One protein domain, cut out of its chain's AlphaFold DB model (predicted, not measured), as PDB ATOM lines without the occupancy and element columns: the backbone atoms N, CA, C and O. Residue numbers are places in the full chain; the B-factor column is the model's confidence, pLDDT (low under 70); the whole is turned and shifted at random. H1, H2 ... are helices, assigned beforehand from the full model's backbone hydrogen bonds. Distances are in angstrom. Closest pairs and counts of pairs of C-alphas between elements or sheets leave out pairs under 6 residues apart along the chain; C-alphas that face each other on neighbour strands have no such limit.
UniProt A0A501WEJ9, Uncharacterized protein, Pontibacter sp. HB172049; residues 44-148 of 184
ATOM      1  N   PRO A  44     175.064 222.490 291.704       66.25
ATOM      2  CA  PRO A  44     176.269 223.170 292.174       66.25
ATOM      3  C   PRO A  44     177.328 222.236 292.761       66.25
ATOM      4  O   PRO A  44     178.524 222.438 292.556       66.25
ATOM      5  N   ALA A  45     176.881 221.199 293.473       68.50
ATOM      6  CA  ALA A  45     177.759 220.197 294.054       68.50
ATOM      7  C   ALA A  45     178.358 219.290 292.969       68.50
ATOM      8  O   ALA A  45     179.573 219.118 292.922       68.50
ATOM      9  N   THR A  46     177.533 218.753 292.067       73.75
ATOM     10  CA  THR A  46     177.981 217.830 291.015       73.75
ATOM     11  C   THR A  46     178.961 218.501 290.058       73.75
ATOM     12  O   THR A  46     180.036 217.957 289.820       73.75
ATOM     13  N   THR A  47     178.660 219.712 289.582       73.19
ATOM     14  CA  THR A  47     179.559 220.464 288.692       73.19
ATOM     15  C   THR A  47     180.906 220.737 289.361       73.19
ATOM     16  O   THR A  47     181.951 220.549 288.742       73.19
ATOM     17  N   TYR A  48     180.906 221.114 290.645       72.00
ATOM     18  CA  TYR A  48     182.141 221.305 291.407       72.00
ATOM     19  C   TYR A  48     182.965 220.011 291.499       72.00
ATOM     20  O   TYR A  48     184.159 220.026 291.198       72.00
ATOM     21  N   PHE A  49     182.338 218.883 291.851       76.12
ATOM     22  CA  PHE A  49     183.031 217.595 291.955       76.12
ATOM     23  C   PHE A  49     183.543 217.082 290.606       76.12
ATOM     24  O   PHE A  49     184.657 216.566 290.553       76.12
ATOM     25  N   CYS A  50     182.796 217.259 289.514       80.50
ATOM     26  CA  CYS A  50     183.239 216.870 288.173       80.50
ATOM     27  C   CYS A  50     184.469 217.665 287.725       80.50
ATOM     28  O   CYS A  50     185.411 217.087 287.187       80.50
ATOM     29  N   VAL A  51     184.494 218.975 287.980       76.62
ATOM     30  CA  VAL A  51     185.639 219.830 287.627       76.62
ATOM     31  C   VAL A  51     186.845 219.495 288.482       76.62
ATOM     32  O   VAL A  51     187.941 219.352 287.951       76.62
ATOM     33  N   MET A  52     186.652 219.320 289.791       75.31
ATOM     34  CA  MET A  52     187.736 218.892 290.673       75.31
ATOM     35  C   MET A  52     188.272 217.522 290.272       75.31
ATOM     36  O   MET A  52     189.482 217.342 290.226       75.31
ATOM     37  N   GLY A  53     187.396 216.578 289.921       81.00
ATOM     38  CA  GLY A  53     187.785 215.272 289.397       81.00
ATOM     39  C   GLY A  53     188.614 215.390 288.119       81.00
ATOM     40  O   GLY A  53     189.689 214.804 288.044       81.00
ATOM     41  N   LEU A  54     188.173 216.204 287.156       83.31
ATOM     42  CA  LEU A  54     188.899 216.443 285.905       83.31
ATOM     43  C   LEU A  54     190.292 217.035 286.154       83.31
ATOM     44  O   LEU A  54     191.277 216.530 285.622       83.31
ATOM     45  N   VAL A  55     190.372 218.076 286.983       79.50
ATOM     46  CA  VAL A  55     191.633 218.744 287.337       79.50
ATOM     47  C   VAL A  55     192.570 217.782 288.082       79.50
ATOM     48  O   VAL A  55     193.768 217.743 287.811       79.50
ATOM     49  N   MET A  56     192.034 216.959 288.987       77.19
ATOM     50  CA  MET A  56     192.810 215.939 289.700       77.19
ATOM     51  C   MET A  56     193.311 214.839 288.758       77.19
ATOM     52  O   MET A  56     194.462 214.424 288.873       77.19
ATOM     53  N   MET A  57     192.488 214.373 287.815       81.94
ATOM     54  CA  MET A  57     192.908 213.392 286.808       81.94
ATOM     55  C   MET A  57     193.995 213.958 285.895       81.94
ATOM     56  O   MET A  57     194.984 213.270 285.640       81.94
ATOM     57  N   ASP A  58     193.856 215.209 285.448       78.19
ATOM     58  CA  ASP A  58     194.893 215.887 284.669       78.19
ATOM     59  C   ASP A  58     196.207 215.964 285.462       78.19
ATOM     60  O   ASP A  58     197.248 215.510 284.985       78.19
ATOM     61  N   PHE A  59     196.145 216.394 286.725       75.88
ATOM     62  CA  PHE A  59     197.306 216.466 287.612       75.88
ATOM     63  C   PHE A  59     197.998 215.108 287.818       75.88
ATOM     64  O   PHE A  59     199.218 215.000 287.658       75.88
ATOM     65  N   LEU A  60     197.234 214.060 288.140       80.25
ATOM     66  CA  LEU A  60     197.769 212.714 288.356       80.25
ATOM     67  C   LEU A  60     198.365 212.132 287.070       80.25
ATOM     68  O   LEU A  60     199.441 211.533 287.111       80.25
ATOM     69  N   SER A  61     197.707 212.343 285.926       80.88
ATOM     70  CA  SER A  61     198.225 211.906 284.627       80.88
ATOM     71  C   SER A  61     199.541 212.611 284.278       80.88
ATOM     72  O   SER A  61     200.493 211.954 283.854       80.88
ATOM     73  N   GLY A  62     199.645 213.916 284.552       74.38
ATOM     74  CA  GLY A  62     200.867 214.694 284.353       74.38
ATOM     75  C   GLY A  62     202.008 214.242 285.268       74.38
ATOM     76  O   GLY A  62     203.144 214.097 284.814       74.38
ATOM     77  N   MET A  63     201.712 213.945 286.538       73.38
ATOM     78  CA  MET A  63     202.687 213.353 287.462       73.38
ATOM     79  C   MET A  63     203.183 211.987 286.983       73.38
ATOM     80  O   MET A  63     204.383 211.718 287.044       73.38
ATOM     81  N   TRP A  64     202.283 211.134 286.490       76.94
ATOM     82  CA  TRP A  64     202.632 209.797 286.009       76.94
ATOM     83  C   TRP A  64     203.536 209.857 284.774       76.94
ATOM     84  O   TRP A  64     204.567 209.181 284.728       76.94
ATOM     85  N   VAL A  65     203.197 210.699 283.791       75.50
ATOM     86  CA  VAL A  65     204.048 210.951 282.615       75.50
ATOM     87  C   VAL A  65     205.418 211.473 283.047       75.50
ATOM     88  O   VAL A  65     206.440 210.997 282.551       75.50
ATOM     89  N   GLY A  66     205.459 212.405 284.003       71.44
ATOM     90  CA  GLY A  66     206.707 212.958 284.529       71.44
ATOM     91  C   GLY A  66     207.576 211.922 285.246       71.44
ATOM     92  O   GLY A  66     208.796 211.973 285.128       71.44
ATOM     93  N   HIS A  67     206.971 210.952 285.937       67.81
ATOM     94  CA  HIS A  67     207.703 209.860 286.584       67.81
ATOM     95  C   HIS A  67     208.290 208.857 285.579       67.81
ATOM     96  O   HIS A  67     209.361 208.307 285.813       67.81
ATOM     97  N   ARG A  68     207.600 208.623 284.456       66.88
ATOM     98  CA  ARG A  68     208.046 207.700 283.399       66.88
ATOM     99  C   ARG A  68     209.013 208.352 282.400       66.88
ATOM    100  O   ARG A  68     209.651 207.649 281.622       66.88
ATOM    101  N   SER A  69     209.114 209.681 282.414       64.94
ATOM    102  CA  SER A  69     210.004 210.447 281.543       64.94
ATOM    103  C   SER A  69     211.457 210.386 282.052       64.94
ATOM    104  O   SER A  69     211.679 210.608 283.243       64.94
ATOM    105  N   PRO A  70     212.468 210.169 281.184       53.78
ATOM    106  CA  PRO A  70     213.879 210.023 281.585       53.78
ATOM    107  C   PRO A  70     214.469 211.224 282.342       53.78
ATOM    108  O   PRO A  70     215.450 211.079 283.061       53.78
ATOM    109  N   ALA A  71     213.869 212.409 282.185       57.25
ATOM    110  CA  ALA A  71     214.297 213.657 282.818       57.25
ATOM    111  C   ALA A  71     213.917 213.773 284.312       57.25
ATOM    112  O   ALA A  71     214.385 214.685 284.991       57.25
ATOM    113  N   GLY A  72     213.080 212.867 284.837       55.56
ATOM    114  CA  GLY A  72     212.575 212.928 286.209       55.56
ATOM    115  C   GLY A  72     211.594 214.085 286.462       55.56
ATOM    116  O   GLY A  72     211.414 214.997 285.653       55.56
ATOM    117  N   ILE A  73     210.917 214.054 287.615       55.22
ATOM    118  CA  ILE A  73     209.999 215.125 288.024       55.22
ATOM    119  C   ILE A  73     210.826 216.290 288.572       55.22
ATOM    120  O   ILE A  73     211.255 216.279 289.726       55.22
ATOM    121  N   GLU A  74     211.007 217.342 287.777       60.62
ATOM    122  CA  GLU A  74     211.503 218.612 288.307       60.62
ATOM    123  C   GLU A  74     210.501 219.161 289.334       60.62
ATOM    124  O   GLU A  74     209.419 219.653 288.999       60.62
ATOM    125  N   THR A  75     210.871 219.126 290.612       59.03
ATOM    126  CA  THR A  75     210.050 219.614 291.734       59.03
ATOM    127  C   THR A  75     209.590 221.068 291.560       59.03
ATOM    128  O   THR A  75     208.539 221.453 292.074       59.03
ATOM    129  N   ARG A  76     210.320 221.882 290.783       64.19
ATOM    130  CA  ARG A  76     209.928 223.254 290.419       64.19
ATOM    131  C   ARG A  76     208.697 223.295 289.506       64.19
ATOM    132  O   ARG A  76     207.836 224.154 289.697       64.19
ATOM    133  N   LYS A  77     208.582 222.361 288.555       64.06
ATOM    134  CA  LYS A  77     207.426 222.247 287.650       64.06
ATOM    135  C   LYS A  77     206.184 221.785 288.416       64.06
ATOM    136  O   LYS A  77     205.128 222.393 288.270       64.06
ATOM    137  N   ALA A  78     206.335 220.816 289.321       64.81
ATOM    138  CA  ALA A  78     205.236 220.330 290.161       64.81
ATOM    139  C   ALA A  78     204.637 221.429 291.063       64.81
ATOM    140  O   ALA A  78     203.418 221.579 291.127       64.81
ATOM    141  N   LYS A  79     205.478 222.260 291.702       70.31
ATOM    142  CA  LYS A  79     205.006 223.398 292.518       70.31
ATOM    143  C   LYS A  79     204.228 224.428 291.697       70.31
ATOM    144  O   LYS A  79     203.232 224.960 292.178       70.31
ATOM    145  N   LYS A  80     204.659 224.696 290.458       72.50
ATOM    146  CA  LYS A  80     203.962 225.622 289.553       72.50
ATOM    147  C   LYS A  80     202.563 225.106 289.208       72.50
ATOM    148  O   LYS A  80     201.608 225.870 289.278       72.50
ATOM    149  N   VAL A  81     202.441 223.814 288.903       68.38
ATOM    150  CA  VAL A  81     201.148 223.173 288.611       68.38
ATOM    151  C   VAL A  81     200.232 223.182 289.838       68.38
ATOM    152  O   VAL A  81     199.062 223.534 289.719       68.38
ATOM    153  N   LEU A  82     200.765 222.893 291.030       70.38
ATOM    154  CA  LEU A  82     199.998 222.965 292.278       70.38
ATOM    155  C   LEU A  82     199.481 224.388 292.558       70.38
ATOM    156  O   LEU A  82     198.329 224.559 292.952       70.38
ATOM    157  N   GLY A  83     200.299 225.416 292.304       74.06
ATOM    158  CA  GLY A  83     199.878 226.815 292.409       74.06
ATOM    159  C   GLY A  83     198.736 227.164 291.448       74.06
ATOM    160  O   GLY A  83     197.768 227.808 291.852       74.06
ATOM    161  N   THR A  84     198.801 226.681 290.205       72.88
ATOM    162  CA  THR A  84     197.718 226.840 289.220       72.88
ATOM    163  C   THR A  84     196.426 226.163 289.683       72.88
ATOM    164  O   THR A  84     195.349 226.741 289.557       72.88
ATOM    165  N   LEU A  85     196.524 224.972 290.277       70.50
ATOM    166  CA  LEU A  85     195.376 224.233 290.803       70.50
ATOM    167  C   LEU A  85     194.689 225.001 291.942       70.50
ATOM    168  O   LEU A  85     193.476 225.214 291.905       70.50
ATOM    169  N   VAL A  86     195.464 225.512 292.906       77.38
ATOM    170  CA  VAL A  86     194.940 226.358 293.994       77.38
ATOM    171  C   VAL A  86     194.286 227.630 293.443       77.38
ATOM    172  O   VAL A  86     193.188 227.992 293.876       77.38
ATOM    173  N   ALA A  87     194.890 228.274 292.441       82.81
ATOM    174  CA  ALA A  87     194.305 229.448 291.797       82.81
ATOM    175  C   ALA A  87     192.948 229.132 291.143       82.81
ATOM    176  O   ALA A  87     191.977 229.855 291.372       82.81
ATOM    177  N   TYR A  88     192.840 228.023 290.403       78.25
ATOM    178  CA  TYR A  88     191.585 227.604 289.769       78.25
ATOM    179  C   TYR A  88     190.497 227.263 290.784       78.25
ATOM    180  O   TYR A  88     189.357 227.698 290.612       78.25
ATOM    181  N   THR A  89     190.838 226.563 291.869       73.00
ATOM    182  CA  THR A  89     189.869 226.257 292.937       73.00
ATOM    183  C   THR A  89     189.324 227.529 293.595       73.00
ATOM    184  O   THR A  89     188.114 227.659 293.792       73.00
ATOM    185  N   THR A  90     190.196 228.509 293.850       82.12
ATOM    186  CA  THR A  90     189.834 229.793 294.461       82.12
ATOM    187  C   THR A  90     188.952 230.622 293.528       82.12
ATOM    188  O   THR A  90     187.934 231.167 293.956       82.12
ATOM    189  N   PHE A  91     189.296 230.675 292.239       83.62
ATOM    190  CA  PHE A  91     188.538 231.431 291.243       83.62
ATOM    191  C   PHE A  91     187.140 230.838 291.013       83.62
ATOM    192  O   PHE A  91     186.156 231.575 290.968       83.62
ATOM    193  N   MET A  92     187.027 229.505 290.961       80.19
ATOM    194  CA  MET A  92     185.736 228.810 290.885       80.19
ATOM    195  C   MET A  92     184.868 229.052 292.121       80.19
ATOM    196  O   MET A  92     183.676 229.336 291.995       80.19
ATOM    197  N   PHE A  93     185.456 228.981 293.319       82.12
ATOM    198  CA  PHE A  93     184.735 229.269 294.558       82.12
ATOM    199  C   PHE A  93     184.182 230.699 294.566       82.12
ATOM    200  O   PHE A  93     183.007 230.910 294.876       82.12
ATOM    201  N   PHE A  94     185.006 231.670 294.172       85.56
ATOM    202  CA  PHE A  94     184.608 233.072 294.100       85.56
ATOM    203  C   PHE A  94     183.484 233.299 293.082       85.56
ATOM    204  O   PHE A  94     182.462 233.894 293.429       85.56
ATOM    205  N   ALA A  95     183.621 232.752 291.870       84.38
ATOM    206  CA  ALA A  95     182.610 232.850 290.817       84.38
ATOM    207  C   ALA A  95     181.251 232.289 291.265       84.38
ATOM    208  O   ALA A  95     180.204 232.895 291.028       84.38
ATOM    209  N   HIS A  96     181.257 231.159 291.975       81.81
ATOM    210  CA  HIS A  96     180.028 230.538 292.458       81.81
ATOM    211  C   HIS A  96     179.371 231.329 293.599       81.81
ATOM    212  O   HIS A  96     178.146 231.456 293.649       81.81
ATOM    213  N   LYS A  97     180.172 231.892 294.515       83.56
ATOM    214  CA  LYS A  97     179.668 232.735 295.610       83.56
ATOM    215  C   LYS A  97     179.085 234.051 295.103       83.56
ATOM    216  O   LYS A  97     178.025 234.446 295.577       83.56
ATOM    217  N   PHE A  98     179.724 234.695 294.129       85.62
ATOM    218  CA  PHE A  98     179.205 235.924 293.524       85.62
ATOM    219  C   PHE A  98     177.900 235.689 292.763       85.62
ATOM    220  O   PHE A  98     176.936 236.423 292.962       85.62
ATOM    221  N   SER A  99     177.837 234.617 291.970       82.38
ATOM    222  CA  SER A  99     176.633 234.239 291.221       82.38
ATOM    223  C   SER A  99     175.420 233.959 292.120       82.38
ATOM    224  O   SER A  99     174.291 234.279 291.770       82.38
ATOM    225  N   ARG A 100     175.645 233.411 293.324       81.81
ATOM    226  CA  ARG A 100     174.589 233.175 294.326       81.81
ATOM    227  C   ARG A 100     174.033 234.456 294.953       81.81
ATOM    228  O   ARG A 100     172.899 234.432 295.418       81.81
ATOM    229  N   ASN A 101     174.831 235.520 295.019       85.50
ATOM    230  CA  ASN A 101     174.463 236.765 295.696       85.50
ATOM    231  C   ASN A 101     173.806 237.784 294.755       85.50
ATOM    232  O   ASN A 101     173.044 238.617 295.230       85.50
ATOM    233  N   GLU A 102     174.079 237.713 293.449       87.56
ATOM    234  CA  GLU A 102     173.540 238.637 292.448       87.56
ATOM    235  C   GLU A 102     172.926 237.858 291.268       87.56
ATOM    236  O   GLU A 102     173.666 237.228 290.504       87.56
ATOM    237  N   PRO A 103     171.594 237.913 291.063       82.56
ATOM    238  CA  PRO A 103     170.911 237.179 289.996       82.56
ATOM    239  C   PRO A 103     171.414 237.525 288.591       82.56
ATOM    240  O   PRO A 103     171.411 236.666 287.710       82.56
ATOM    241  N   ALA A 104     171.892 238.756 288.372       83.94
ATOM    242  CA  ALA A 104     172.452 239.180 287.088       83.94
ATOM    243  C   ALA A 104     173.753 238.438 286.705       83.94
ATOM    244  O   ALA A 104     174.165 238.466 285.543       83.94
ATOM    245  N   LEU A 105     174.396 237.750 287.656       84.12
ATOM    246  CA  LEU A 105     175.660 237.028 287.472       84.12
ATOM    247  C   LEU A 105     175.468 235.510 287.330       84.12
ATOM    248  O   LEU A 105     176.396 234.732 287.570       84.12
ATOM    249  N   PHE A 106     174.283 235.063 286.908       79.19
ATOM    250  CA  PHE A 106     173.977 233.644 286.678       79.19
ATOM    251  C   PHE A 106     174.895 232.958 285.646       79.19
ATOM    252  O   PHE A 106     174.986 231.735 285.647       79.19
ATOM    253  N   TRP A 107     175.562 233.729 284.775       79.62
ATOM    254  CA  TRP A 107     176.455 233.257 283.705       79.62
ATOM    255  C   TRP A 107     177.941 233.193 284.108       79.62
ATOM    256  O   TRP A 107     178.772 232.650 283.373       79.62
ATOM    257  N   MET A 108     178.304 233.770 285.259       82.81
ATOM    258  CA  MET A 108     179.697 233.875 285.698       82.81
ATOM    259  C   MET A 108     180.355 232.502 285.920       82.81
ATOM    260  O   MET A 108     181.466 232.304 285.423       82.81
ATOM    261  N   PRO A 109     179.714 231.522 286.593       81.31
ATOM    262  CA  PRO A 109     180.305 230.198 286.758       81.31
ATOM    263  C   PRO A 109     180.633 229.528 285.421       81.31
ATOM    264  O   PRO A 109     181.685 228.914 285.301       81.31
ATOM    265  N   GLN A 110     179.783 229.688 284.405       79.50
ATOM    266  CA  GLN A 110     179.925 229.116 283.064       79.50
ATOM    267  C   GLN A 110     181.113 229.741 282.327       79.50
ATOM    268  O   GLN A 110     181.926 229.022 281.744       79.50
ATOM    269  N   ALA A 111     181.240 231.069 282.397       85.38
ATOM    270  CA  ALA A 111     182.351 231.797 281.790       85.38
ATOM    271  C   ALA A 111     183.709 231.395 282.386       85.38
ATOM    272  O   ALA A 111     184.709 231.352 281.674       85.38
ATOM    273  N   VAL A 112     183.739 231.062 283.678       85.06
ATOM    274  CA  VAL A 112     184.941 230.573 284.366       85.06
ATOM    275  C   VAL A 112     185.207 229.095 284.083       85.06
ATOM    276  O   VAL A 112     186.350 228.697 283.863       85.06
ATOM    277  N   LEU A 113     184.157 228.278 284.068       84.12
ATOM    278  CA  LEU A 113     184.221 226.838 283.835       84.12
ATOM    279  C   LEU A 113     184.785 226.485 282.466       84.12
ATOM    280  O   LEU A 113     185.643 225.611 282.369       84.12
ATOM    281  N   ALA A 114     184.300 227.153 281.418       84.88
ATOM    282  CA  ALA A 114     184.625 226.809 280.040       84.88
ATOM    283  C   ALA A 114     186.144 226.753 279.762       84.88
ATOM    284  O   ALA A 114     186.619 225.695 279.341       84.88
ATOM    285  N   PRO A 115     186.945 227.804 280.035       83.81
ATOM    286  CA  PRO A 115     188.385 227.749 279.788       83.81
ATOM    287  C   PRO A 115     189.099 226.732 280.684       83.81
ATOM    288  O   PRO A 115     190.006 226.048 280.215       83.81
ATOM    289  N   ILE A 116     188.679 226.583 281.948       84.81
ATOM    290  CA  ILE A 116     189.284 225.616 282.877       84.81
ATOM    291  C   ILE A 116     189.103 224.196 282.340       84.81
ATOM    292  O   ILE A 116     190.075 223.449 282.238       84.81
ATOM    293  N   VAL A 117     187.879 223.826 281.965       86.81
ATOM    294  CA  VAL A 117     187.578 222.485 281.456       86.81
ATOM    295  C   VAL A 117     188.342 222.217 280.166       86.81
ATOM    296  O   VAL A 117     188.984 221.177 280.067       86.81
ATOM    297  N   VAL A 118     188.339 223.153 279.212       86.38
ATOM    298  CA  VAL A 118     189.039 222.974 277.929       86.38
ATOM    299  C   VAL A 118     190.538 222.751 278.145       86.38
ATOM    300  O   VAL A 118     191.084 221.781 277.629       86.38
ATOM    301  N   ILE A 119     191.196 223.583 278.958       84.38
ATOM    302  CA  ILE A 119     192.643 223.475 279.197       84.38
ATOM    303  C   ILE A 119     192.999 222.142 279.875       84.38
ATOM    304  O   ILE A 119     193.891 221.437 279.400       84.38
ATOM    305  N   ASN A 120     192.292 221.776 280.952       85.25
ATOM    306  CA  ASN A 120     192.576 220.545 281.700       85.25
ATOM    307  C   ASN A 120     192.234 219.295 280.881       85.25
ATOM    308  O   ASN A 120     192.960 218.309 280.922       85.25
ATOM    309  N   PHE A 121     191.159 219.329 280.093       86.38
ATOM    310  CA  PHE A 121     190.771 218.205 279.246       86.38
ATOM    311  C   PHE A 121     191.763 217.981 278.101       86.38
ATOM    312  O   PHE A 121     192.167 216.847 277.844       86.38
ATOM    313  N   THR A 122     192.215 219.051 277.442       83.88
ATOM    314  CA  THR A 122     193.243 218.957 276.398       83.88
ATOM    315  C   THR A 122     194.573 218.444 276.961       83.88
ATOM    316  O   THR A 122     195.201 217.582 276.345       83.88
ATOM    317  N   SER A 123     194.978 218.910 278.149       82.62
ATOM    318  CA  SER A 123     196.166 218.404 278.852       82.62
ATOM    319  C   SER A 123     196.029 216.921 279.224       82.62
ATOM    320  O   SER A 123     196.923 216.125 278.924       82.62
ATOM    321  N   LEU A 124     194.874 216.514 279.754       84.81
ATOM    322  CA  LEU A 124     194.602 215.128 280.118       84.81
ATOM    323  C   LEU A 124     194.695 214.199 278.905       84.81
ATOM    324  O   LEU A 124     195.302 213.135 278.996       84.81
ATOM    325  N   ILE A 125     194.141 214.601 277.755       86.06
ATOM    326  CA  ILE A 125     194.224 213.819 276.512       86.06
ATOM    327  C   ILE A 125     195.676 213.660 276.059       86.06
ATOM    328  O   ILE A 125     196.076 212.564 275.660       86.06
ATOM    329  N   LYS A 126     196.487 214.719 276.162       83.00
ATOM    330  CA  LYS A 126     197.920 214.642 275.854       83.00
ATOM    331  C   LYS A 126     198.631 213.647 276.761       83.00
ATOM    332  O   LYS A 126     199.352 212.778 276.278       83.00
ATOM    333  N   ASN A 127     198.408 213.758 278.065       83.69
ATOM    334  CA  ASN A 127     199.053 212.899 279.049       83.69
ATOM    335  C   ASN A 127     198.595 211.440 278.890       83.69
ATOM    336  O   ASN A 127     199.417 210.530 278.938       83.69
ATOM    337  N   ALA A 128     197.310 211.208 278.609       83.81
ATOM    338  CA  ALA A 128     196.765 209.884 278.321       83.81
ATOM    339  C   ALA A 128     197.372 209.265 277.050       83.81
ATOM    340  O   ALA A 128     197.675 208.071 277.033       83.81
ATOM    341  N   SER A 129     197.590 210.074 276.011       83.62
ATOM    342  CA  SER A 129     198.274 209.649 274.788       83.62
ATOM    343  C   SER A 129     199.724 209.236 275.056       83.62
ATOM    344  O   SER A 129     200.142 208.172 274.613       83.62
ATOM    345  N   LEU A 130     200.472 210.028 275.831       79.88
ATOM    346  CA  LEU A 130     201.865 209.723 276.200       79.88
ATOM    347  C   LEU A 130     201.992 208.461 277.070       79.88
ATOM    348  O   LEU A 130     203.024 207.795 277.065       79.88
ATOM    349  N   LEU A 131     200.943 208.124 277.822       79.88
ATOM    350  CA  LEU A 131     200.864 206.901 278.626       79.88
ATOM    351  C   LEU A 131     200.426 205.670 277.817       79.88
ATOM    352  O   LEU A 131     200.432 204.565 278.359       79.88
ATOM    353  N   GLY A 132     200.054 205.840 276.545       80.44
ATOM    354  CA  GLY A 132     199.586 204.764 275.671       80.44
ATOM    355  C   GLY A 132     198.117 204.373 275.866       80.44
ATOM    356  O   GLY A 132     197.687 203.364 275.312       80.44
ATOM    357  N   PHE A 133     197.328 205.147 276.623       81.06
ATOM    358  CA  PHE A 133     195.884 204.902 276.760       81.06
ATOM    359  C   PHE A 133     195.103 205.300 275.503       81.06
ATOM    360  O   PHE A 133     194.055 204.717 275.229       81.06
ATOM    361  N   LEU A 134     195.599 206.284 274.744       81.31
ATOM    362  CA  LEU A 134     194.986 206.781 273.511       81.31
ATOM    363  C   LEU A 134     195.987 206.752 272.340       81.31
ATOM    364  O   LEU A 134     197.170 207.011 272.556       81.31
ATOM    365  N   PRO A 135     195.531 206.518 271.092       82.00
ATOM    366  CA  PRO A 135     196.365 206.681 269.905       82.00
ATOM    367  C   PRO A 135     196.834 208.133 269.748       82.00
ATOM    368  O   PRO A 135     196.006 209.048 269.716       82.00
ATOM    369  N   GLU A 136     198.136 208.332 269.538       79.81
ATOM    370  CA  GLU A 136     198.752 209.661 269.361       79.81
ATOM    371  C   GLU A 136     198.087 210.491 268.262       79.81
ATOM    372  O   GLU A 136     197.848 211.685 268.433       79.81
ATOM    373  N   LYS A 137     197.628 209.831 267.193       80.31
ATOM    374  CA  LYS A 137     196.895 210.469 266.091       80.31
ATOM    375  C   LYS A 137     195.639 211.229 266.538       80.31
ATOM    376  O   LYS A 137     195.285 212.229 265.918       80.31
ATOM    377  N   ILE A 138     194.943 210.764 267.583       79.00
ATOM    378  CA  ILE A 138     193.721 211.419 268.085       79.00
ATOM    379  C   ILE A 138     194.086 212.686 268.861       79.00
ATOM    380  O   ILE A 138     193.459 213.728 268.666       79.00
ATOM    381  N   ALA A 139     195.119 212.613 269.704       78.06
ATOM    382  CA  ALA A 139     195.612 213.770 270.441       78.06
ATOM    383  C   ALA A 139     196.142 214.842 269.477       78.06
ATOM    384  O   ALA A 139     195.748 216.002 269.577       78.06
ATOM    385  N   GLU A 140     196.949 214.456 268.488       81.00
ATOM    386  CA  GLU A 140     197.471 215.365 267.459       81.00
ATOM    387  C   GLU A 140     196.362 216.029 266.639       81.00
ATOM    388  O   GLU A 140     196.407 217.238 266.402       81.00
ATOM    389  N   TRP A 141     195.341 215.267 266.232       82.44
ATOM    390  CA  TRP A 141     194.191 215.824 265.521       82.44
ATOM    391  C   TRP A 141     193.448 216.854 266.378       82.44
ATOM    392  O   TRP A 141     193.107 217.932 265.885       82.44
ATOM    393  N   LEU A 142     193.232 216.565 267.664       80.44
ATOM    394  CA  LEU A 142     192.581 217.496 268.582       80.44
ATOM    395  C   LEU A 142     193.407 218.780 268.751       80.44
ATOM    396  O   LEU A 142     192.866 219.877 268.608       80.44
ATOM    397  N   TYR A 143     194.718 218.653 268.971       77.00
ATOM    398  CA  TYR A 143     195.621 219.799 269.085       77.00
ATOM    399  C   TYR A 143     195.645 220.635 267.814       77.00
ATOM    400  O   TYR A 143     195.479 221.844 267.895       77.00
ATOM    401  N   LYS A 144     195.768 220.013 266.640       79.75
ATOM    402  CA  LYS A 144     195.795 220.729 265.359       79.75
ATOM    403  C   LYS A 144     194.531 221.555 265.119       79.75
ATOM    404  O   LYS A 144     194.599 222.606 264.490       79.75
ATOM    405  N   ASN A 145     193.381 221.097 265.612       79.62
ATOM    406  CA  ASN A 145     192.126 221.838 265.496       79.62
ATOM    407  C   ASN A 145     192.005 222.980 266.510       79.62
ATOM    408  O   ASN A 145     191.447 224.021 266.173       79.62
ATOM    409  N   ILE A 146     192.545 222.812 267.717       74.62
ATOM    410  CA  ILE A 146     192.585 223.872 268.735       74.62
ATOM    411  C   ILE A 146     193.615 224.947 268.349       74.62
ATOM    412  O   ILE A 146     193.344 226.140 268.458       74.62
ATOM    413  N   ASP A 147     194.773 224.528 267.838       69.19
ATOM    414  CA  ASP A 147     195.919 225.386 267.520       69.19
ATOM    415  C   ASP A 147     195.813 226.054 266.142       69.19
ATOM    416  O   ASP A 147     196.613 226.919 265.805       69.19
ATOM    417  N   LYS A 148     194.775 225.730 265.355       67.88
ATOM    418  CA  LYS A 148     194.499 226.332 264.036       67.88
ATOM    419  C   LYS A 148     194.348 227.864 264.077       67.88
ATOM    420  O   LYS A 148     194.378 228.511 263.033       67.88
TER     421      LYS A 148
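This is residues 44 to 148 of the 184 residues of an uncharacterized protein of Pontibacter sp. HB172049 (UniProt A0A501WEJ9). Three long helices, H1, H2 and H3, make an up-and-down bundle, each running against the one before it, and the shorter H4 folds back over H3 on the side away from H1 and H2. The printed part has 105 residues with four named helices, H1 to H4, and no named strand: all helix. It is only just loose, close to compact, with a radius of gyration of the C-alphas of 15.9 A, and elongated, spanning 50 by 31 by 24 A.

H1, residues 44 to 68, begins at C-alpha 44 (176.269, 223.170, 292.174) and is 36.4 A long. H2, residues 75 to 101, measures 39.7 A. H3, residues 108 to 130, measures 34.1 A. H4, residues 136 to 148, measures 18.0 A and ends at C-alpha 148 (194.499, 226.332, 264.036).

H3 is the hub. It touches H1 at a shallow tilt of 28 degrees, the same way; the closest C-alphas, of Asp 58 and Leu 124, are 4.6 A apart. H1 and H2 form a helical hairpin, touching through residues 52 to 63 and 78 to 89 alone, closest at the C-alphas of Val 55 and Leu 85, 7.5 A. H4 touches residues 122 to 130 of H3 alone, at a steep tilt of 39 degrees, opposite ways; the closest C-alphas, of Ser 129 and Glu 136, are 5.4 A apart. H4 is apart from H1 and H2. Every O i to N i+4 pair is within hydrogen-bond range in H1, H2 and H4, and 17 of 19 in H3.

The C-alphas farthest apart, of Pro 70 and Pro 103, are 51.5 A apart. The printed part has no cut and no long link. Its mean pLDDT is 77.5; residues 44 to 45, 67 to 78, 81 and 147 to 148 are under 70.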